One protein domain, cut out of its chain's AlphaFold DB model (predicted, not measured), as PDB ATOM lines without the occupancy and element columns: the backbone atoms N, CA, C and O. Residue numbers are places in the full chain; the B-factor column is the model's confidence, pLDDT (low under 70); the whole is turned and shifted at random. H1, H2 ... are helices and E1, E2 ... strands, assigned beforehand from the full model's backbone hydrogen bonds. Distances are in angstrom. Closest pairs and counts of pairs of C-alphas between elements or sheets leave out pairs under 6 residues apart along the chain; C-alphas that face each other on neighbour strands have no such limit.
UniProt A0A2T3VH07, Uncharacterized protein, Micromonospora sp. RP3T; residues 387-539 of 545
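AT A GLANCE: This is residues 387 to 539 of the 545 residues of an uncharacterized protein of Micromonospora sp. RP3T (UniProt A0A2T3VH07). Two strongly twisted sheets of five strands each stand partly face to face with their strands crossed, meeting mostly where edge strand E4 is close to edge strand E10. H2 packs along the first sheet on the face away from the second, H3 packs along the second, and short H1 sits by the end of H3. The 153 printed residues hold three named helices and ten named strands, in the order H1 E1 E2 E3 E4 H2 E5 E6 E7 E8 E9 H3 E10, class mixed. The sheets, E4 - E3 - E2 - E1 - E5 and E9 - E8 - E7 - E6 - E10, are antiparallel. The whole is compact and rounded, with a radius of gyration of the C-alphas of 14.7 A and spans of 42 by 36 by 29 A.

IN THESE COORDINATES: Find C-alpha 387 at (17.336, -0.649, 37.379), where H1, residues 387 to 390, begins. Then come E1, residues 398 to 403, E2, 409 to 415, E3, 418 to 427 and 29.0 A long, and E4, 432 to 441 and 26.1 A long. H2, residues 446 to 458, begins at (13.177, -12.405, 50.342) and is 18.4 A long. Read on to E5, 465 to 467, E6, 476 to 482, E7, 488 to 491, E8, 494 to 497, and E9, 503 to 507. H3, 511 to 527, measures 24.1 A, and E10, 532 to 538, ends at (27.190, -21.127, 23.366).

HOW THE PARTS SIT: E1 E2 E3 E4 form a meander, each strand the antiparallel neighbour of the one before; look for N 412 and O 400 at 2.9 A, and N 421 and O 439 at 2.8 A. E5 is antiparallel to E1, with N 403 and O 465 at 2.8 A. H2 is on this sheet, two layers with the helix on one face, at a height over the sheet of 8.3 A; its closest C-alphas to E2 are Met 453 and Ala 412, 6.7 A. E7 E8 E9 form a second meander, with N 496 and O 489 at 2.8 A, while E7 and E6 meet only at a point. E6 and E10 are antiparallel, with N 479 and O 536 at 2.8 A. H3 is on this sheet, over E8 and E7, at a height of 8.5 A. The sheets form a sandwich, two sheets face to face, their strands at 72 degrees; the closest C-alphas of E4 and E10 are Met 435 and Asn 534, 5.2 A. H1 only grazes the first sheet and touches H3, whose residues 523 to 527 alone meet it, Ala 387 and Lys 527 having the closest C-alphas at 4.2 A. In H2 and H3 every O i to N i+4 pair is within hydrogen-bond range; H1 is too short for one.

THE WHOLE: The farthest C-alphas, Pro 444 and Asn 501, are 42.6 A apart. The printed part has no cut and no long link. The mean pLDDT of the printed part is 73.2; look for values under 70 at 60 residues, among them 423 to 438 and 454 to 476.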
ATOM      1  N   ALA A 387      16.486  -1.289  36.377       83.06
ATOM      2  CA  ALA A 387      17.336  -0.649  37.379       83.06
ATOM      3  C   ALA A 387      16.714  -0.626  38.781       83.06
ATOM      4  O   ALA A 387      17.416  -0.810  39.777       83.06
ATOM      5  N   GLY A 388      15.398  -0.430  38.882       83.50
ATOM      6  CA  GLY A 388      14.748  -0.363  40.187       83.50
ATOM      7  C   GLY A 388      14.607  -1.722  40.873       83.50
ATOM      8  O   GLY A 388      14.579  -1.766  42.098       83.50
ATOM      9  N   PHE A 389      14.584  -2.830  40.123       82.38
ATOM     10  CA  PHE A 389      14.539  -4.177  40.707       82.38
ATOM     11  C   PHE A 389      15.876  -4.595  41.323       82.38
ATOM     12  O   PHE A 389      15.912  -5.443  42.213       82.38
ATOM     13  N   VAL A 390      16.978  -3.994  40.868       86.94
ATOM     14  CA  VAL A 390      18.334  -4.316  41.331       86.94
ATOM     15  C   VAL A 390      18.987  -3.193  42.132       86.94
ATOM     16  O   VAL A 390      20.151  -3.328  42.499       86.94
ATOM     17  N   ALA A 391      18.283  -2.093  42.419       85.44
ATOM     18  CA  ALA A 391      18.859  -0.879  43.010       85.44
ATOM     19  C   ALA A 391      19.697  -1.156  44.276       85.44
ATOM     20  O   ALA A 391      20.821  -0.662  44.410       85.44
ATOM     21  N   GLU A 392      19.193  -2.022  45.155       85.62
ATOM     22  CA  GLU A 392      19.838  -2.402  46.420       85.62
ATOM     23  C   GLU A 392      20.723  -3.656  46.308       85.62
ATOM     24  O   GLU A 392      21.441  -3.996  47.246       85.62
ATOM     25  N   ALA A 393      20.713  -4.344  45.163       86.00
ATOM     26  CA  ALA A 393      21.467  -5.576  44.978       86.00
ATOM     27  C   ALA A 393      22.976  -5.302  44.884       86.00
ATOM     28  O   ALA A 393      23.419  -4.377  44.194       86.00
ATOM     29  N   THR A 394      23.772  -6.128  45.557       81.69
ATOM     30  CA  THR A 394      25.242  -6.166  45.439       81.69
ATOM     31  C   THR A 394      25.732  -7.416  44.706       81.69
ATOM     32  O   THR A 394      26.874  -7.453  44.258       81.69
ATOM     33  N   GLY A 395      24.861  -8.419  44.558       81.00
ATOM     34  CA  GLY A 395      25.107  -9.695  43.896       81.00
ATOM     35  C   GLY A 395      23.789 -10.410  43.573       81.00
ATOM     36  O   GLY A 395      22.714  -9.959  43.974       81.00
ATOM     37  N   CYS A 396      23.875 -11.515  42.833       83.31
ATOM     38  CA  CYS A 396      22.763 -12.447  42.669       83.31
ATOM     39  C   CYS A 396      22.730 -13.372  43.893       83.31
ATOM     40  O   CYS A 396      23.667 -14.136  44.117       83.31
ATOM     41  N   ASP A 397      21.656 -13.337  44.678       85.19
ATOM     42  CA  ASP A 397      21.591 -14.101  45.926       85.19
ATOM     43  C   ASP A 397      21.350 -15.599  45.695       85.19
ATOM     44  O   ASP A 397      21.787 -16.447  46.472       85.19
ATOM     45  N   GLU A 398      20.565 -15.939  44.671       83.31
ATOM     46  CA  GLU A 398      20.191 -17.316  44.355       83.31
ATOM     47  C   GLU A 398      19.951 -17.452  42.855       83.31
ATOM     48  O   GLU A 398      19.394 -16.554  42.224       83.31
ATOM     49  N   ARG A 399      20.334 -18.592  42.277       80.50
ATOM     50  CA  ARG A 399      20.110 -18.888  40.861       80.50
ATOM     51  C   ARG A 399      19.616 -20.307  40.659       80.50
ATOM     52  O   ARG A 399      20.063 -21.243  41.319       80.50
ATOM     53  N   VAL A 400      18.731 -20.464  39.687       75.75
ATOM     54  CA  VAL A 400      18.225 -21.757  39.239       75.75
ATOM     55  C   VAL A 400      18.338 -21.803  37.730       75.75
ATOM     56  O   VAL A 400      17.706 -21.018  37.031       75.75
ATOM     57  N   VAL A 401      19.118 -22.758  37.230       73.44
ATOM     58  CA  VAL A 401      19.247 -23.029  35.798       73.44
ATOM     59  C   VAL A 401      18.761 -24.447  35.527       73.44
ATOM     60  O   VAL A 401      19.257 -25.415  36.107       73.44
ATOM     61  N   ALA A 402      17.782 -24.583  34.637       69.12
ATOM     62  CA  ALA A 402      17.271 -25.871  34.185       69.12
ATOM     63  C   ALA A 402      17.365 -25.979  32.661       69.12
ATOM     64  O   ALA A 402      16.863 -25.121  31.933       69.12
ATOM     65  N   TRP A 403      17.964 -27.068  32.182       63.69
ATOM     66  CA  TRP A 403      18.246 -27.312  30.771       63.69
ATOM     67  C   TRP A 403      17.531 -28.553  30.247       63.69
ATOM     68  O   TRP A 403      17.615 -29.618  30.850       63.69
ATOM     69  N   SER A 404      16.884 -28.455  29.085       61.81
ATOM     70  CA  SER A 404      16.109 -29.554  28.488       61.81
ATOM     71  C   SER A 404      16.933 -30.714  27.914       61.81
ATOM     72  O   SER A 404      16.354 -31.680  27.421       61.81
ATOM     73  N   GLY A 405      18.265 -30.628  27.900       54.97
ATOM     74  CA  GLY A 405      19.119 -31.639  27.264       54.97
ATOM     75  C   GLY A 405      19.265 -31.483  25.747       54.97
ATOM     76  O   GLY A 405      20.017 -32.226  25.122       54.97
ATOM     77  N   ARG A 406      18.533 -30.543  25.140       58.69
ATOM     78  CA  ARG A 406      18.596 -30.269  23.701       58.69
ATOM     79  C   ARG A 406      18.947 -28.815  23.454       58.69
ATOM     80  O   ARG A 406      20.063 -28.537  23.038       58.69
ATOM     81  N   HIS A 407      18.019 -27.895  23.735       58.53
ATOM     82  CA  HIS A 407      18.175 -26.510  23.282       58.53
ATOM     83  C   HIS A 407      17.356 -25.454  24.057       58.53
ATOM     84  O   HIS A 407      17.121 -24.359  23.556       58.53
ATOM     85  N   THR A 408      16.836 -25.776  25.241       59.81
ATOM     86  CA  THR A 408      15.916 -24.888  25.975       59.81
ATOM     87  C   THR A 408      16.406 -24.711  27.398       59.81
ATOM     88  O   THR A 408      16.667 -25.710  28.072       59.81
ATOM     89  N   TYR A 409      16.476 -23.464  27.855       64.06
ATOM     90  CA  TYR A 409      16.847 -23.117  29.220       64.06
ATOM     91  C   TYR A 409      15.697 -22.414  29.927       64.06
ATOM     92  O   TYR A 409      14.868 -21.722  29.327       64.06
ATOM     93  N   ARG A 410      15.663 -22.625  31.236       68.81
ATOM     94  CA  ARG A 410      14.934 -21.801  32.188       68.81
ATOM     95  C   ARG A 410      15.953 -21.291  33.181       68.81
ATOM     96  O   ARG A 410      16.695 -22.096  33.745       68.81
ATOM     97  N   VAL A 411      15.984 -19.983  33.354       73.94
ATOM     98  CA  VAL A 411      16.867 -19.334  34.309       73.94
ATOM     99  C   VAL A 411      15.999 -18.499  35.229       73.94
ATOM    100  O   VAL A 411      15.154 -17.746  34.760       73.94
ATOM    101  N   ALA A 412      16.194 -18.654  36.528       78.69
ATOM    102  CA  ALA A 412      15.681 -17.735  37.523       78.69
ATOM    103  C   ALA A 412      16.856 -17.208  38.345       78.69
ATOM    104  O   ALA A 412      17.751 -17.980  38.698       78.69
ATOM    105  N   GLN A 413      16.856 -15.914  38.632       83.38
ATOM    106  CA  GLN A 413      17.841 -15.248  39.484       83.38
ATOM    107  C   GLN A 413      17.128 -14.428  40.539       83.38
ATOM    108  O   GLN A 413      16.140 -13.781  40.219       83.38
ATOM    109  N   ARG A 414      17.648 -14.406  41.762       87.81
ATOM    110  CA  ARG A 414      17.086 -13.643  42.875       87.81
ATOM    111  C   ARG A 414      18.011 -12.495  43.280       87.81
ATOM    112  O   ARG A 414      19.204 -12.707  43.468       87.81
ATOM    113  N   TYR A 415      17.428 -11.318  43.478       87.75
ATOM    114  CA  TYR A 415      18.054 -10.078  43.931       87.75
ATOM    115  C   TYR A 415      17.225  -9.504  45.090       87.75
ATOM    116  O   TYR A 415      16.209  -8.833  44.896       87.75
ATOM    117  N   GLY A 416      17.589  -9.849  46.322       87.38
ATOM    118  CA  GLY A 416      16.784  -9.596  47.510       87.38
ATOM    119  C   GLY A 416      15.432 -10.302  47.419       87.38
ATOM    120  O   GLY A 416      15.341 -11.535  47.409       87.38
ATOM    121  N   ARG A 417      14.366  -9.502  47.352       81.56
ATOM    122  CA  ARG A 417      12.996  -9.988  47.143       81.56
ATOM    123  C   ARG A 417      12.608 -10.121  45.669       81.56
ATOM    124  O   ARG A 417      11.554 -10.669  45.383       81.56
ATOM    125  N   HIS A 418      13.421  -9.609  44.749       84.19
ATOM    126  CA  HIS A 418      13.137  -9.604  43.317       84.19
ATOM    127  C   HIS A 418      13.687 -10.872  42.664       84.19
ATOM    128  O   HIS A 418      14.711 -11.400  43.080       84.19
ATOM    129  N   VAL A 419      12.999 -11.396  41.660       79.75
ATOM    130  CA  VAL A 419      13.301 -12.632  40.949       79.75
ATOM    131  C   VAL A 419      13.167 -12.375  39.454       79.75
ATOM    132  O   VAL A 419      12.068 -12.186  38.950       79.75
ATOM    133  N   LEU A 420      14.274 -12.404  38.727       80.38
ATOM    134  CA  LEU A 420      14.284 -12.346  37.272       80.38
ATOM    135  C   LEU A 420      14.084 -13.752  36.713       80.38
ATOM    136  O   LEU A 420      14.947 -14.614  36.882       80.38
ATOM    137  N   LEU A 421      12.967 -13.983  36.028       75.31
ATOM    138  CA  LEU A 421      12.697 -15.220  35.305       75.31
ATOM    139  C   LEU A 421      12.937 -15.011  33.812       75.31
ATOM    140  O   LEU A 421      12.425 -14.089  33.185       75.31
ATOM    141  N   MET A 422      13.685 -15.935  33.230       73.31
ATOM    142  CA  MET A 422      14.146 -15.902  31.855       73.31
ATOM    143  C   MET A 422      13.889 -17.254  31.196       73.31
ATOM    144  O   MET A 422      14.170 -18.323  31.754       73.31
ATOM    145  N   THR A 423      13.360 -17.222  29.976       67.44
ATOM    146  CA  THR A 423      13.102 -18.429  29.187       67.44
ATOM    147  C   THR A 423      13.646 -18.291  27.781       67.44
ATOM    148  O   THR A 423      13.523 -17.236  27.159       67.44
ATOM    149  N   SER A 424      14.212 -19.382  27.270       62.38
ATOM    150  CA  SER A 424      14.666 -19.453  25.885       62.38
ATOM    151  C   SER A 424      13.880 -20.467  25.064       62.38
ATOM    152  O   SER A 424      13.271 -21.403  25.597       62.38
ATOM    153  N   GLN A 425      13.916 -20.290  23.747       62.06
ATOM    154  CA  GLN A 425      13.577 -21.311  22.760       62.06
ATOM    155  C   GLN A 425      14.713 -21.430  21.754       62.06
ATOM    156  O   GLN A 425      15.471 -20.494  21.532       62.06
ATOM    157  N   TYR A 426      14.813 -22.599  21.130       57.06
ATOM    158  CA  TYR A 426      15.772 -22.816  20.062       57.06
ATOM    159  C   TYR A 426      15.214 -22.363  18.731       57.06
ATOM    160  O   TYR A 426      14.168 -22.856  18.295       57.06
ATOM    161  N   PHE A 427      15.946 -21.474  18.077       55.97
ATOM    162  CA  PHE A 427      15.643 -21.022  16.736       55.97
ATOM    163  C   PHE A 427      16.673 -21.612  15.788       55.97
ATOM    164  O   PHE A 427      17.738 -21.048  15.564       55.97
ATOM    165  N   THR A 428      16.329 -22.747  15.178       52.44
ATOM    166  CA  THR A 428      17.174 -23.432  14.188       52.44
ATOM    167  C   THR A 428      17.607 -22.504  13.050       52.44
ATOM    168  O   THR A 428      18.697 -22.649  12.518       52.44
ATOM    169  N   SER A 429      16.765 -21.532  12.683       46.38
ATOM    170  CA  SER A 429      17.043 -20.520  11.654       46.38
ATOM    171  C   SER A 429      18.113 -19.498  12.045       46.38
ATOM    172  O   SER A 429      18.584 -18.766  11.185       46.38
ATOM    173  N   ARG A 430      18.438 -19.401  13.334       52.75
ATOM    174  CA  ARG A 430      19.390 -18.442  13.906       52.75
ATOM    175  C   ARG A 430      20.536 -19.149  14.648       52.75
ATOM    176  O   ARG A 430      21.285 -18.512  15.374       52.75
ATOM    177  N   GLY A 431      20.647 -20.474  14.494       53.69
ATOM    178  CA  GLY A 431      21.719 -21.312  15.052       53.69
ATOM    179  C   GLY A 431      21.652 -21.565  16.565       53.69
ATOM    180  O   GLY A 431      22.208 -22.552  17.047       53.69
ATOM    181  N   GLY A 432      20.913 -20.756  17.333       58.91
ATOM    182  CA  GLY A 432      21.018 -20.721  18.793       58.91
ATOM    183  C   GLY A 432      19.708 -20.835  19.570       58.91
ATOM    184  O   GLY A 432      18.599 -20.744  19.039       58.91
ATOM    185  N   ALA A 433      19.851 -21.062  20.878       58.97
ATOM    186  CA  ALA A 433      18.778 -20.803  21.830       58.97
ATOM    187  C   ALA A 433      18.766 -19.307  22.140       58.97
ATOM    188  O   ALA A 433      19.794 -18.796  22.566       58.97
ATOM    189  N   GLU A 434      17.627 -18.645  21.944       63.03
ATOM    190  CA  GLU A 434      17.444 -17.211  22.196       63.03
ATOM    191  C   GLU A 434      16.357 -16.988  23.239       63.03
ATOM    192  O   GLU A 434      15.439 -17.805  23.393       63.03
ATOM    193  N   MET A 435      16.445 -15.856  23.932       65.75
ATOM    194  CA  MET A 435      15.404 -15.372  24.823       65.75
ATOM    195  C   MET A 435      14.070 -15.258  24.091       65.75
ATOM    196  O   MET A 435      13.954 -14.598  23.063       65.75
ATOM    197  N   THR A 436      13.036 -15.866  24.664       57.78
ATOM    198  CA  THR A 436      11.651 -15.703  24.202       57.78
ATOM    199  C   THR A 436      10.750 -15.026  25.215       57.78
ATOM    200  O   THR A 436       9.602 -14.740  24.900       57.78
ATOM    201  N   GLY A 437      11.244 -14.820  26.433       59.94
ATOM    202  CA  GLY A 437      10.509 -14.121  27.471       59.94
ATOM    203  C   GLY A 437      11.389 -13.866  28.682       59.94
ATOM    204  O   GLY A 437      12.149 -14.749  29.099       59.94
ATOM    205  N   VAL A 438      11.239 -12.668  29.229       67.88
ATOM    206  CA  VAL A 438      11.828 -12.208  30.480       67.88
ATOM    207  C   VAL A 438      10.722 -11.581  31.317       67.88
ATOM    208  O   VAL A 438       9.852 -10.899  30.781       67.88
ATOM    209  N   VAL A 439      10.715 -11.858  32.616       70.56
ATOM    210  CA  VAL A 439       9.770 -11.252  33.550       70.56
ATOM    211  C   VAL A 439      10.437 -11.057  34.902       70.56
ATOM    212  O   VAL A 439      11.090 -11.963  35.424       70.56
ATOM    213  N   TRP A 440      10.255  -9.873  35.472       73.62
ATOM    214  CA  TRP A 440      10.600  -9.606  36.859       73.62
ATOM    215  C   TRP A 440       9.437  -9.974  37.760       73.62
ATOM    216  O   TRP A 440       8.320  -9.504  37.575       73.62
ATOM    217  N   LEU A 441       9.728 -10.807  38.748       72.69
ATOM    218  CA  LEU A 441       8.850 -11.164  39.843       72.69
ATOM    219  C   LEU A 441       9.370 -10.472  41.116       72.69
ATOM    220  O   LEU A 441      10.564 -10.393  41.333       72.69
ATOM    221  N   SER A 442       8.517  -9.932  41.970       71.38
ATOM    222  CA  SER A 442       8.876  -9.119  43.138       71.38
ATOM    223  C   SER A 442       8.097  -9.532  44.379       71.38
ATOM    224  O   SER A 442       7.366  -8.701  44.912       71.38
ATOM    225  N   PRO A 443       8.208 -10.798  44.823       70.94
ATOM    226  CA  PRO A 443       7.580 -11.264  46.049       70.94
ATOM    227  C   PRO A 443       7.667 -10.267  47.223       70.94
ATOM    228  O   PRO A 443       8.677  -9.574  47.374       70.94
ATOM    229  N   PRO A 444       6.656 -10.224  48.109       65.06
ATOM    230  CA  PRO A 444       6.637  -9.336  49.273       65.06
ATOM    231  C   PRO A 444       7.876  -9.420  50.174       65.06
ATOM    232  O   PRO A 444       8.242  -8.419  50.791       65.06
ATOM    233  N   SER A 445       8.538 -10.583  50.245       74.81
ATOM    234  CA  SER A 445       9.742 -10.781  51.058       74.81
ATOM    235  C   SER A 445      10.817 -11.655  50.388       74.81
ATOM    236  O   SER A 445      10.499 -12.506  49.550       74.81
ATOM    237  N   PRO A 446      12.096 -11.528  50.803       82.56
ATOM    238  CA  PRO A 446      13.177 -12.405  50.342       82.56
ATOM    239  C   PRO A 446      12.923 -13.897  50.602       82.56
ATOM    240  O   PRO A 446      13.301 -14.744  49.795       82.56
ATOM    241  N   GLN A 447      12.250 -14.244  51.704       77.50
ATOM    242  CA  GLN A 447      11.919 -15.636  52.030       77.50
ATOM    243  C   GLN A 447      10.921 -16.226  51.028       77.50
ATOM    244  O   GLN A 447      11.066 -17.378  50.616       77.50
ATOM    245  N   GLN A 448       9.926 -15.439  50.609       67.44
ATOM    246  CA  GLN A 448       8.977 -15.851  49.572       67.44
ATOM    247  C   GLN A 448       9.647 -15.933  48.200       67.44
ATOM    248  O   GLN A 448       9.382 -16.873  47.454       67.44
ATOM    249  N   ALA A 449      10.572 -15.021  47.901       76.94
ATOM    250  CA  ALA A 449      11.389 -15.097  46.697       76.94
ATOM    251  C   ALA A 449      12.241 -16.373  46.647       76.94
ATOM    252  O   ALA A 449      12.255 -17.053  45.627       76.94
ATOM    253  N   SER A 450      12.880 -16.771  47.749       78.19
ATOM    254  CA  SER A 450      13.625 -18.038  47.797       78.19
ATOM    255  C   SER A 450      12.714 -19.272  47.691       78.19
ATOM    256  O   SER A 450      13.067 -20.271  47.065       78.19
ATOM    257  N   ALA A 451      11.500 -19.222  48.249       65.38
ATOM    258  CA  ALA A 451      10.516 -20.286  48.045       65.38
ATOM    259  C   ALA A 451      10.121 -20.416  46.561       65.38
ATOM    260  O   ALA A 451      10.193 -21.512  46.007       65.38
ATOM    261  N   LEU A 452       9.841 -19.294  45.892       68.00
ATOM    262  CA  LEU A 452       9.559 -19.242  44.457       68.00
ATOM    263  C   LEU A 452      10.709 -19.822  43.614       68.00
ATOM    264  O   LEU A 452      10.464 -20.587  42.682       68.00
ATOM    265  N   MET A 453      11.967 -19.519  43.956       72.81
ATOM    266  CA  MET A 453      13.139 -20.103  43.287       72.81
ATOM    267  C   MET A 453      13.142 -21.636  43.387       72.81
ATOM    268  O   MET A 453      13.328 -22.328  42.377       72.81
ATOM    269  N   ARG A 454      12.869 -22.188  44.577       67.88
ATOM    270  CA  ARG A 454      12.764 -23.644  44.792       67.88
ATOM    271  C   ARG A 454      11.634 -24.271  43.977       67.88
ATOM    272  O   ARG A 454      11.828 -25.348  43.408       67.88
ATOM    273  N   ASP A 455      10.500 -23.592  43.860       59.06
ATOM    274  CA  ASP A 455       9.356 -24.065  43.076       59.06
ATOM    275  C   ASP A 455       9.639 -24.040  41.572       59.06
ATOM    276  O   ASP A 455       9.345 -25.008  40.868       59.06
ATOM    277  N   ILE A 456      10.311 -22.998  41.076       64.44
ATOM    278  CA  ILE A 456      10.802 -22.942  39.692       64.44
ATOM    279  C   ILE A 456      11.771 -24.098  39.420       64.44
ATOM    280  O   ILE A 456      11.694 -24.752  38.376       64.44
ATOM    281  N   ALA A 457      12.661 -24.394  40.368       63.09
ATOM    282  CA  ALA A 457      13.566 -25.529  40.251       63.09
ATOM    283  C   ALA A 457      12.808 -26.866  40.234       63.09
ATOM    284  O   ALA A 457      13.234 -27.812  39.560       63.09
ATOM    285  N   ALA A 458      11.724 -26.988  41.003       54.78
ATOM    286  CA  ALA A 458      10.905 -28.195  41.117       54.78
ATOM    287  C   ALA A 458       9.950 -28.401  39.928       54.78
ATOM    288  O   ALA A 458       9.678 -29.546  39.573       54.78
ATOM    289  N   SER A 459       9.492 -27.326  39.279       49.97
ATOM    290  CA  SER A 459       8.544 -27.366  38.153       49.97
ATOM    291  C   SER A 459       9.174 -27.745  36.806       49.97
ATOM    292  O   SER A 459       8.493 -27.812  35.776       49.97
ATOM    293  N   ALA A 460      10.487 -27.978  36.773       52.94
ATOM    294  CA  ALA A 460      11.180 -28.394  35.566       52.94
ATOM    295  C   ALA A 460      10.640 -29.763  35.070       52.94
ATOM    296  O   ALA A 460      10.573 -30.713  35.853       52.94
ATOM    297  N   PRO A 461      10.253 -29.903  33.782       50.50
ATOM    298  CA  PRO A 461       9.721 -31.158  33.247       50.50
ATOM    299  C   PRO A 461      10.666 -32.351  33.445       50.50
ATOM    300  O   PRO A 461      11.887 -32.191  33.414       50.50
ATOM    301  N   LYS A 462      10.111 -33.572  33.554       44.72
ATOM    302  CA  LYS A 462      10.904 -34.818  33.555       44.72
ATOM    303  C   LYS A 462      11.782 -34.865  32.297       44.72
ATOM    304  O   LYS A 462      11.265 -35.002  31.194       44.72
ATOM    305  N   GLY A 463      13.097 -34.730  32.477       50.78
ATOM    306  CA  GLY A 463      14.090 -34.647  31.397       50.78
ATOM    307  C   GLY A 463      14.941 -33.374  31.426       50.78
ATOM    308  O   GLY A 463      16.016 -33.360  30.832       50.78
ATOM    309  N   PHE A 464      14.515 -32.335  32.153       55.88
ATOM    310  CA  PHE A 464      15.356 -31.167  32.398       55.88
ATOM    311  C   PHE A 464      16.426 -31.495  33.447       55.88
ATOM    312  O   PHE A 464      16.119 -31.986  34.534       55.88
ATOM    313  N   LYS A 465      17.686 -31.204  33.125       62.78
ATOM    314  CA  LYS A 465      18.818 -31.293  34.047       62.78
ATOM    315  C   LYS A 465      19.000 -29.949  34.744       62.78
ATOM    316  O   LYS A 465      18.987 -28.909  34.089       62.78
ATOM    317  N   ARG A 466      19.170 -29.970  36.065       67.12
ATOM    318  CA  ARG A 466      19.577 -28.782  36.821       67.12
ATOM    319  C   ARG A 466      21.067 -28.560  36.604       67.12
ATOM    320  O   ARG A 466      21.837 -29.507  36.756       67.12
ATOM    321  N   LEU A 467      21.445 -27.342  36.239       61.03
ATOM    322  CA  LEU A 467      22.843 -26.962  36.091       61.03
ATOM    323  C   LEU A 467      23.272 -26.141  37.314       61.03
ATOM    324  O   LEU A 467      22.532 -25.245  37.725       61.03
ATOM    325  N   PRO A 468      24.430 -26.454  37.917       55.03
ATOM    326  CA  PRO A 468      24.901 -25.756  39.110       55.03
ATOM    327  C   PRO A 468      25.390 -24.316  38.833       55.03
ATOM    328  O   PRO A 468      25.476 -23.515  39.767       55.03
ATOM    329  N   VAL A 469      25.693 -23.957  37.576       58.38
ATOM    330  CA  VAL A 469      26.370 -22.697  37.212       58.38
ATOM    331  C   VAL A 469      26.007 -22.181  35.805       58.38
ATOM    332  O   VAL A 469      25.398 -22.897  35.012       58.38
ATOM    333  N   TRP A 470      26.362 -20.911  35.530       59.56
ATOM    334  CA  TRP A 470      26.263 -20.207  34.230       59.56
ATOM    335  C   TRP A 470      26.969 -20.929  33.073       59.56
ATOM    336  O   TRP A 470      26.652 -20.711  31.901       59.56
ATOM    337  N   SER A 471      27.899 -21.803  33.434       54.91
ATOM    338  CA  SER A 471      28.692 -22.667  32.584       54.91
ATOM    339  C   SER A 471      28.495 -24.115  32.996       54.91
ATOM    340  O   SER A 471      28.488 -24.466  34.172       54.91
ATOM    341  N   ASP A 472      28.408 -24.984  32.004       58.34
ATOM    342  CA  ASP A 472      28.755 -26.384  32.155       58.34
ATOM    343  C   ASP A 472      29.760 -26.704  31.051       58.34
ATOM    344  O   ASP A 472      29.449 -26.582  29.864       58.34
ATOM    345  N   ALA A 473      30.973 -27.113  31.430       52.88
ATOM    346  CA  ALA A 473      32.036 -27.421  30.475       52.88
ATOM    347  C   ALA A 473      31.622 -28.468  29.418       52.88
ATOM    348  O   ALA A 473      32.188 -28.480  28.330       52.88
ATOM    349  N   ARG A 474      30.624 -29.316  29.714       56.72
ATOM    350  CA  ARG A 474      30.059 -30.323  28.799       56.72
ATOM    351  C   ARG A 474      28.775 -29.894  28.093       56.72
ATOM    352  O   ARG A 474      28.344 -30.613  27.197       56.72
ATOM    353  N   HIS A 475      28.106 -28.832  28.542       56.66
ATOM    354  CA  HIS A 475      26.754 -28.495  28.071       56.66
ATOM    355  C   HIS A 475      26.580 -27.029  27.642       56.66
ATOM    356  O   HIS A 475      25.495 -26.658  27.188       56.66
ATOM    357  N   GLY A 476      27.640 -26.222  27.710       65.94
ATOM    358  CA  GLY A 476      27.691 -24.868  27.172       65.94
ATOM    359  C   GLY A 476      27.618 -23.756  28.220       65.94
ATOM    360  O   GLY A 476      27.545 -23.994  29.424       65.94
ATOM    361  N   VAL A 477      27.657 -22.523  27.729       71.25
ATOM    362  CA  VAL A 477      27.694 -21.269  28.481       71.25
ATOM    363  C   VAL A 477      26.484 -20.439  28.107       71.25
ATOM    364  O   VAL A 477      26.206 -20.224  26.923       71.25
ATOM    365  N   ILE A 478      25.786 -19.934  29.117       72.56
ATOM    366  CA  ILE A 478      24.757 -18.922  28.910       72.56
ATOM    367  C   ILE A 478      25.461 -17.574  28.751       72.56
ATOM    368  O   ILE A 478      26.095 -17.081  29.682       72.56
ATOM    369  N   MET A 479      25.349 -16.984  27.569       77.81
ATOM    370  CA  MET A 479      25.831 -15.640  27.276       77.81
ATOM    371  C   MET A 479      24.661 -14.666  27.247       77.81
ATOM    372  O   MET A 479      23.561 -15.027  26.841       77.81
ATOM    373  N   ARG A 480      24.899 -13.417  27.626       80.31
ATOM    374  CA  ARG A 480      23.900 -12.351  27.671       80.31
ATOM    375  C   ARG A 480      24.271 -11.216  26.751       80.31
ATOM    376  O   ARG A 480      25.438 -10.844  26.664       80.31
ATOM    377  N   ARG A 481      23.260 -10.639  26.120       81.94
ATOM    378  CA  ARG A 481      23.366  -9.412  25.348       81.94
ATOM    379  C   ARG A 481      22.647  -8.292  26.086       81.94
ATOM    380  O   ARG A 481      21.504  -8.468  26.500       81.94
ATOM    381  N   TYR A 482      23.323  -7.156  26.197       80.75
ATOM    382  CA  TYR A 482      22.759  -5.886  26.651       80.75
ATOM    383  C   TYR A 482      22.752  -4.915  25.461       80.75
ATOM    384  O   TYR A 482      23.427  -5.201  24.469       80.75
ATOM    385  N   ASP A 483      21.961  -3.845  25.522       72.75
ATOM    386  CA  ASP A 483      21.715  -2.852  24.453       72.75
ATOM    387  C   ASP A 483      22.881  -2.668  23.451       72.75
ATOM    388  O   ASP A 483      23.903  -2.062  23.758       72.75
ATOM    389  N   ASP A 484      22.736  -3.243  22.247       60.94
ATOM    390  CA  ASP A 484      23.706  -3.227  21.131       60.94
ATOM    391  C   ASP A 484      25.152  -3.670  21.420       60.94
ATOM    392  O   ASP A 484      26.052  -3.490  20.596       60.94
ATOM    393  N   GLN A 485      25.388  -4.346  22.540       72.31
ATOM    394  CA  GLN A 485      26.700  -4.874  22.899       72.31
ATOM    395  C   GLN A 485      26.906  -6.315  22.422       72.31
ATOM    396  O   GLN A 485      25.971  -7.053  22.116       72.31
ATOM    397  N   THR A 486      28.173  -6.729  22.369       76.56
ATOM    398  CA  THR A 486      28.558  -8.124  22.129       76.56
ATOM    399  C   THR A 486      28.081  -9.014  23.279       76.56
ATOM    400  O   THR A 486      28.192  -8.630  24.445       76.56
ATOM    401  N   GLU A 487      27.587 -10.211  22.958       84.44
ATOM    402  CA  GLU A 487      27.190 -11.204  23.955       84.44
ATOM    403  C   GLU A 487      28.355 -11.516  24.903       84.44
ATOM    404  O   GLU A 487      29.488 -11.664  24.449       84.44
ATOM    405  N   VAL A 488      28.095 -11.658  26.202       86.56
ATOM    406  CA  VAL A 488      29.108 -12.004  27.207       86.56
ATOM    407  C   VAL A 488      28.613 -13.113  28.133       86.56
ATOM    408  O   VAL A 488      27.468 -13.092  28.575       86.56
ATOM    409  N   GLY A 489      29.461 -14.094  28.429       86.00
ATOM    410  CA  GLY A 489      29.184 -15.177  29.377       86.00
ATOM    411  C   GLY A 489      30.446 -15.615  30.118       86.00
ATOM    412  O   GLY A 489      31.513 -15.028  29.934       86.00
ATOM    413  N   VAL A 490      30.333 -16.655  30.942       82.94
ATOM    414  CA  VAL A 490      31.452 -17.216  31.720       82.94
ATOM    415  C   VAL A 490      31.715 -18.651  31.289       82.94
ATOM    416  O   VAL A 490      30.779 -19.436  31.193       82.94
ATOM    417  N   TRP A 491      32.975 -19.005  31.043       82.44
ATOM    418  CA  TRP A 491      33.410 -20.364  30.730       82.44
ATOM    419  C   TRP A 491      34.626 -20.731  31.572       82.44
ATOM    420  O   TRP A 491      35.719 -20.208  31.348       82.44
ATOM    421  N   GLY A 492      34.434 -21.626  32.543       80.06
ATOM    422  CA  GLY A 492      35.473 -21.907  33.528       80.06
ATOM    423  C   GLY A 492      35.846 -20.626  34.274       80.06
ATOM    424  O   GLY A 492      34.975 -19.884  34.717       80.06
ATOM    425  N   ASP A 493      37.135 -20.343  34.380       86.19
ATOM    426  CA  ASP A 493      37.699 -19.156  35.027       86.19
ATOM    427  C   ASP A 493      37.834 -17.935  34.101       86.19
ATOM    428  O   ASP A 493      38.465 -16.950  34.478       86.19
ATOM    429  N   ARG A 494      37.229 -17.957  32.907       87.00
ATOM    430  CA  ARG A 494      37.332 -16.872  31.921       87.00
ATOM    431  C   ARG A 494      35.979 -16.325  31.507       87.00
ATOM    432  O   ARG A 494      34.973 -17.034  31.469       87.00
ATOM    433  N   TRP A 495      35.961 -15.059  31.108       88.56
ATOM    434  CA  TRP A 495      34.834 -14.520  30.350       88.56
ATOM    435  C   TRP A 495      34.918 -14.926  28.880       88.56
ATOM    436  O   TRP A 495      36.001 -15.059  28.312       88.56
ATOM    437  N   VAL A 496      33.763 -15.074  28.241       86.12
ATOM    438  CA  VAL A 496      33.626 -15.345  26.806       86.12
ATOM    439  C   VAL A 496      32.804 -14.237  26.180       86.12
ATOM    440  O   VAL A 496      31.785 -13.844  26.744       86.12
ATOM    441  N   ARG A 497      33.240 -13.730  25.024       86.44
ATOM    442  CA  ARG A 497      32.527 -12.692  24.270       86.44
ATOM    443  C   ARG A 497      32.211 -13.132  22.846       86.44
ATOM    444  O   ARG A 497      33.106 -13.595  22.144       86.44
ATOM    445  N   GLY A 498      30.979 -12.882  22.414       77.38
ATOM    446  CA  GLY A 498      30.461 -13.153  21.075       77.38
ATOM    447  C   GLY A 498      29.944 -14.582  20.922       77.38
ATOM    448  O   GLY A 498      30.597 -15.536  21.338       77.38
ATOM    449  N   SER A 499      28.767 -14.730  20.311       67.69
ATOM    450  CA  SER A 499      28.174 -16.045  20.028       67.69
ATOM    451  C   SER A 499      28.689 -16.693  18.749       67.69
ATOM    452  O   SER A 499      28.822 -17.913  18.682       67.69
ATOM    453  N   VAL A 500      29.017 -15.868  17.758       64.50
ATOM    454  CA  VAL A 500      29.600 -16.267  16.478       64.50
ATOM    455  C   VAL A 500      31.099 -15.982  16.564       64.50
ATOM    456  O   VAL A 500      31.505 -14.823  16.545       64.50
ATOM    457  N   ASN A 501      31.919 -17.029  16.704       69.62
ATOM    458  CA  ASN A 501      33.359 -16.960  17.017       69.62
ATOM    459  C   ASN A 501      33.674 -16.364  18.408       69.62
ATOM    460  O   ASN A 501      34.237 -15.268  18.504       69.62
ATOM    461  N   PRO A 502      33.340 -17.095  19.487       73.88
ATOM    462  CA  PRO A 502      33.625 -16.696  20.867       73.88
ATOM    463  C   PRO A 502      35.110 -16.378  21.083       73.88
ATOM    464  O   PRO A 502      35.997 -17.171  20.759       73.88
ATOM    465  N   LYS A 503      35.392 -15.232  21.700       81.31
ATOM    466  CA  LYS A 503      36.734 -14.883  22.176       81.31
ATOM    467  C   LYS A 503      36.791 -15.023  23.686       81.31
ATOM    468  O   LYS A 503      35.962 -14.451  24.393       81.31
ATOM    469  N   LEU A 504      37.792 -15.755  24.167       83.31
ATOM    470  CA  LEU A 504      38.125 -15.778  25.588       83.31
ATOM    471  C   LEU A 504      38.691 -14.409  25.968       83.31
ATOM    472  O   LEU A 504      39.598 -13.903  25.306       83.31
ATOM    473  N   GLY A 505      38.093 -13.797  26.980       83.94
ATOM    474  CA  GLY A 505      38.460 -12.492  27.502       83.94
ATOM    475  C   GLY A 505      39.309 -12.611  28.762       83.94
ATOM    476  O   GLY A 505      40.249 -13.398  28.825       83.94
ATOM    477  N   GLU A 506      38.958 -11.792  29.746       87.00
ATOM    478  CA  GLU A 506      39.600 -11.720  31.057       87.00
ATOM    479  C   GLU A 506      39.583 -13.069  31.793       87.00
ATOM    480  O   GLU A 506      38.601 -13.813  31.724       87.00
ATOM    481  N   GLU A 507      40.687 -13.362  32.480       90.25
ATOM    482  CA  GLU A 507      40.919 -14.570  33.271       90.25
ATOM    483  C   GLU A 507      40.914 -14.224  34.761       90.25
ATOM    484  O   GLU A 507      41.500 -13.228  35.186       90.25
ATOM    485  N   PHE A 508      40.249 -15.059  35.550       90.25
ATOM    486  CA  PHE A 508      40.041 -14.882  36.979       90.25
ATOM    487  C   PHE A 508      40.709 -16.015  37.761       90.25
ATOM    488  O   PHE A 508      41.065 -17.051  37.216       90.25
ATOM    489  N   ALA A 509      40.840 -15.853  39.080       90.12
ATOM    490  CA  ALA A 509      41.462 -16.871  39.932       90.12
ATOM    491  C   ALA A 509      40.679 -18.202  40.002       90.12
ATOM    492  O   ALA A 509      41.226 -19.219  40.421       90.12
ATOM    493  N   SER A 510      39.384 -18.187  39.671       87.19
ATOM    494  CA  SER A 510      38.517 -19.368  39.651       87.19
ATOM    495  C   SER A 510      37.237 -19.101  38.855       87.19
ATOM    496  O   SER A 510      36.858 -17.946  38.653       87.19
ATOM    497  N   GLU A 511      36.507 -20.160  38.492       83.31
ATOM    498  CA  GLU A 511      35.161 -20.046  37.906       83.31
ATOM    499  C   GLU A 511      34.193 -19.282  38.820       83.31
ATOM    500  O   GLU A 511      33.434 -18.433  38.360       83.31
ATOM    501  N   ALA A 512      34.272 -19.495  40.136       82.06
ATOM    502  CA  ALA A 512      33.463 -18.747  41.096       82.06
ATOM    503  C   ALA A 512      33.779 -17.241  41.063       82.06
ATOM    504  O   ALA A 512      32.867 -16.419  41.125       82.06
ATOM    505  N   SER A 513      35.058 -16.878  40.917       85.25
ATOM    506  CA  SER A 513      35.495 -15.485  40.784       85.25
ATOM    507  C   SER A 513      35.037 -14.866  39.461       85.25
ATOM    508  O   SER A 513      34.561 -13.734  39.464       85.25
ATOM    509  N   ALA A 514      35.116 -15.611  38.353       85.00
ATOM    510  CA  ALA A 514      34.638 -15.161  37.046       85.00
ATOM    511  C   ALA A 514      33.122 -14.913  37.042       85.00
ATOM    512  O   ALA A 514      32.660 -13.905  36.503       85.00
ATOM    513  N   ILE A 515      32.355 -15.796  37.692       81.06
ATOM    514  CA  ILE A 515      30.904 -15.655  37.869       81.06
ATOM    515  C   ILE A 515      30.571 -14.456  38.751       81.06
ATOM    516  O   ILE A 515      29.723 -13.656  38.371       81.06
ATOM    517  N   ALA A 516      31.238 -14.299  39.895       82.69
ATOM    518  CA  ALA A 516      30.993 -13.166  40.785       82.69
ATOM    519  C   ALA A 516      31.287 -11.828  40.087       82.69
ATOM    520  O   ALA A 516      30.504 -10.885  40.199       82.69
ATOM    521  N   ALA A 517      32.372 -11.756  39.310       86.00
ATOM    522  CA  ALA A 517      32.688 -10.584  38.500       86.00
ATOM    523  C   ALA A 517      31.625 -10.334  37.418       86.00
ATOM    524  O   ALA A 517      31.225  -9.191  37.194       86.00
ATOM    525  N   PHE A 518      31.152 -11.392  36.753       85.62
ATOM    526  CA  PHE A 518      30.106 -11.296  35.735       85.62
ATOM    527  C   PHE A 518      28.778 -10.802  36.323       85.62
ATOM    528  O   PHE A 518      28.145  -9.917  35.756       85.62
ATOM    529  N   GLU A 519      28.376 -11.326  37.482       81.81
ATOM    530  CA  GLU A 519      27.167 -10.909  38.200       81.81
ATOM    531  C   GLU A 519      27.284  -9.457  38.699       81.81
ATOM    532  O   GLU A 519      26.327  -8.691  38.593       81.81
ATOM    533  N   ALA A 520      28.466  -9.031  39.159       85.81
ATOM    534  CA  ALA A 520      28.716  -7.635  39.520       85.81
ATOM    535  C   ALA A 520      28.622  -6.691  38.305       85.81
ATOM    536  O   ALA A 520      28.010  -5.625  38.401       85.81
ATOM    537  N   MET A 521      29.179  -7.092  37.156       87.56
ATOM    538  CA  MET A 521      29.039  -6.360  35.892       87.56
ATOM    539  C   MET A 521      27.568  -6.276  35.464       87.56
ATOM    540  O   MET A 521      27.104  -5.199  35.100       87.56
ATOM    541  N   GLU A 522      26.829  -7.383  35.525       84.62
ATOM    542  CA  GLU A 522      25.395  -7.421  35.226       84.62
ATOM    543  C   GLU A 522      24.613  -6.430  36.094       84.62
ATOM    544  O   GLU A 522      23.864  -5.611  35.566       84.62
ATOM    545  N   ILE A 523      24.818  -6.450  37.410       86.94
ATOM    546  CA  ILE A 523      24.125  -5.536  38.323       86.94
ATOM    547  C   ILE A 523      24.485  -4.084  38.018       86.94
ATOM    548  O   ILE A 523      23.596  -3.234  38.016       86.94
ATOM    549  N   ALA A 524      25.755  -3.785  37.740       88.19
ATOM    550  CA  ALA A 524      26.179  -2.435  37.380       88.19
ATOM    551  C   ALA A 524      25.473  -1.934  36.106       88.19
ATOM    552  O   ALA A 524      24.988  -0.804  36.086       88.19
ATOM    553  N   LYS A 525      25.352  -2.789  35.085       87.25
ATOM    554  CA  LYS A 525      24.642  -2.484  33.835       87.25
ATOM    555  C   LYS A 525      23.149  -2.268  34.044       87.25
ATOM    556  O   LYS A 525      22.615  -1.247  33.624       87.25
ATOM    557  N   LEU A 526      22.495  -3.186  34.755       85.44
ATOM    558  CA  LEU A 526      21.073  -3.074  35.072       85.44
ATOM    559  C   LEU A 526      20.795  -1.795  35.882       85.44
ATOM    560  O   LEU A 526      19.859  -1.069  35.564       85.44
ATOM    561  N   LYS A 527      21.643  -1.448  36.865       88.19
ATOM    562  CA  LYS A 527      21.551  -0.178  37.618       88.19
ATOM    563  C   LYS A 527      21.758   1.059  36.744       88.19
ATOM    564  O   LYS A 527      21.166   2.096  37.030       88.19
ATOM    565  N   ALA A 528      22.578   0.959  35.699       88.00
ATOM    566  CA  ALA A 528      22.761   2.014  34.704       88.00
ATOM    567  C   ALA A 528      21.581   2.127  33.717       88.00
ATOM    568  O   ALA A 528      21.556   3.052  32.908       88.00
ATOM    569  N   GLY A 529      20.597   1.224  33.800       83.94
ATOM    570  CA  GLY A 529      19.421   1.202  32.937       83.94
ATOM    571  C   GLY A 529      19.604   0.414  31.641       83.94
ATOM    572  O   GLY A 529      18.704   0.456  30.807       83.94
ATOM    573  N   GLU A 530      20.720  -0.304  31.466       84.88
ATOM    574  CA  GLU A 530      20.877  -1.227  30.336       84.88
ATOM    575  C   GLU A 530      19.921  -2.415  30.495       84.88
ATOM    576  O   GLU A 530      19.819  -2.993  31.582       84.88
ATOM    577  N   THR A 531      19.259  -2.818  29.409       74.88
ATOM    578  CA  THR A 531      18.333  -3.964  29.428       74.88
ATOM    579  C   THR A 531      18.969  -5.229  28.866       74.88
ATOM    580  O   THR A 531      19.783  -5.188  27.939       74.88
ATOM    581  N   VAL A 532      18.602  -6.392  29.415       74.69
ATOM    582  CA  VAL A 532      18.979  -7.679  28.809       74.69
ATOM    583  C   VAL A 532      18.119  -7.881  27.566       74.69
ATOM    584  O   VAL A 532      16.934  -8.189  27.658       74.69
ATOM    585  N   THR A 533      18.720  -7.735  26.390       71.44
ATOM    586  CA  THR A 533      18.013  -7.842  25.105       71.44
ATOM    587  C   THR A 533      17.957  -9.271  24.586       71.44
ATOM    588  O   THR A 533      17.059  -9.618  23.819       71.44
ATOM    589  N   ASN A 534      18.908 -10.122  24.982       69.75
ATOM    590  CA  ASN A 534      18.906 -11.533  24.611       69.75
ATOM    591  C   ASN A 534      19.810 -12.362  25.532       69.75
ATOM    592  O   ASN A 534      20.712 -11.844  26.192       69.75
ATOM    593  N   PHE A 535      19.631 -13.676  25.501       72.81
ATOM    594  CA  PHE A 535      20.620 -14.623  25.992       72.81
ATOM    595  C   PHE A 535      20.764 -15.782  25.025       72.81
ATOM    596  O   PHE A 535      19.786 -16.296  24.486       72.81
ATOM    597  N   TRP A 536      22.010 -16.188  24.848       68.31
ATOM    598  CA  TRP A 536      22.453 -17.193  23.909       68.31
ATOM    599  C   TRP A 536      23.029 -18.373  24.662       68.31
ATOM    600  O   TRP A 536      23.722 -18.203  25.662       68.31
ATOM    601  N   LEU A 537      22.794 -19.575  24.151       65.88
ATOM    602  CA  LEU A 537      23.600 -20.717  24.548       65.88
ATOM    603  C   LEU A 537      24.763 -20.875  23.575       65.88
ATOM    604  O   LEU A 537      24.544 -21.201  22.409       65.88
ATOM    605  N   TRP A 538      25.982 -20.730  24.079       70.56
ATOM    606  CA  TRP A 538      27.190 -21.127  23.366       70.56
ATOM    607  C   TRP A 538      27.669 -22.502  23.833       70.56
ATOM    608  O   TRP A 538      27.573 -22.811  25.014       70.56
ATOM    609  N   HIS A 539      28.195 -23.335  22.935       67.38
ATOM    610  CA  HIS A 539      28.776 -24.630  23.292       67.38
ATOM    611  C   HIS A 539      30.182 -24.761  22.687       67.38
ATOM    612  O   HIS A 539      30.306 -24.610  21.470       67.38
TER     613      HIS A 539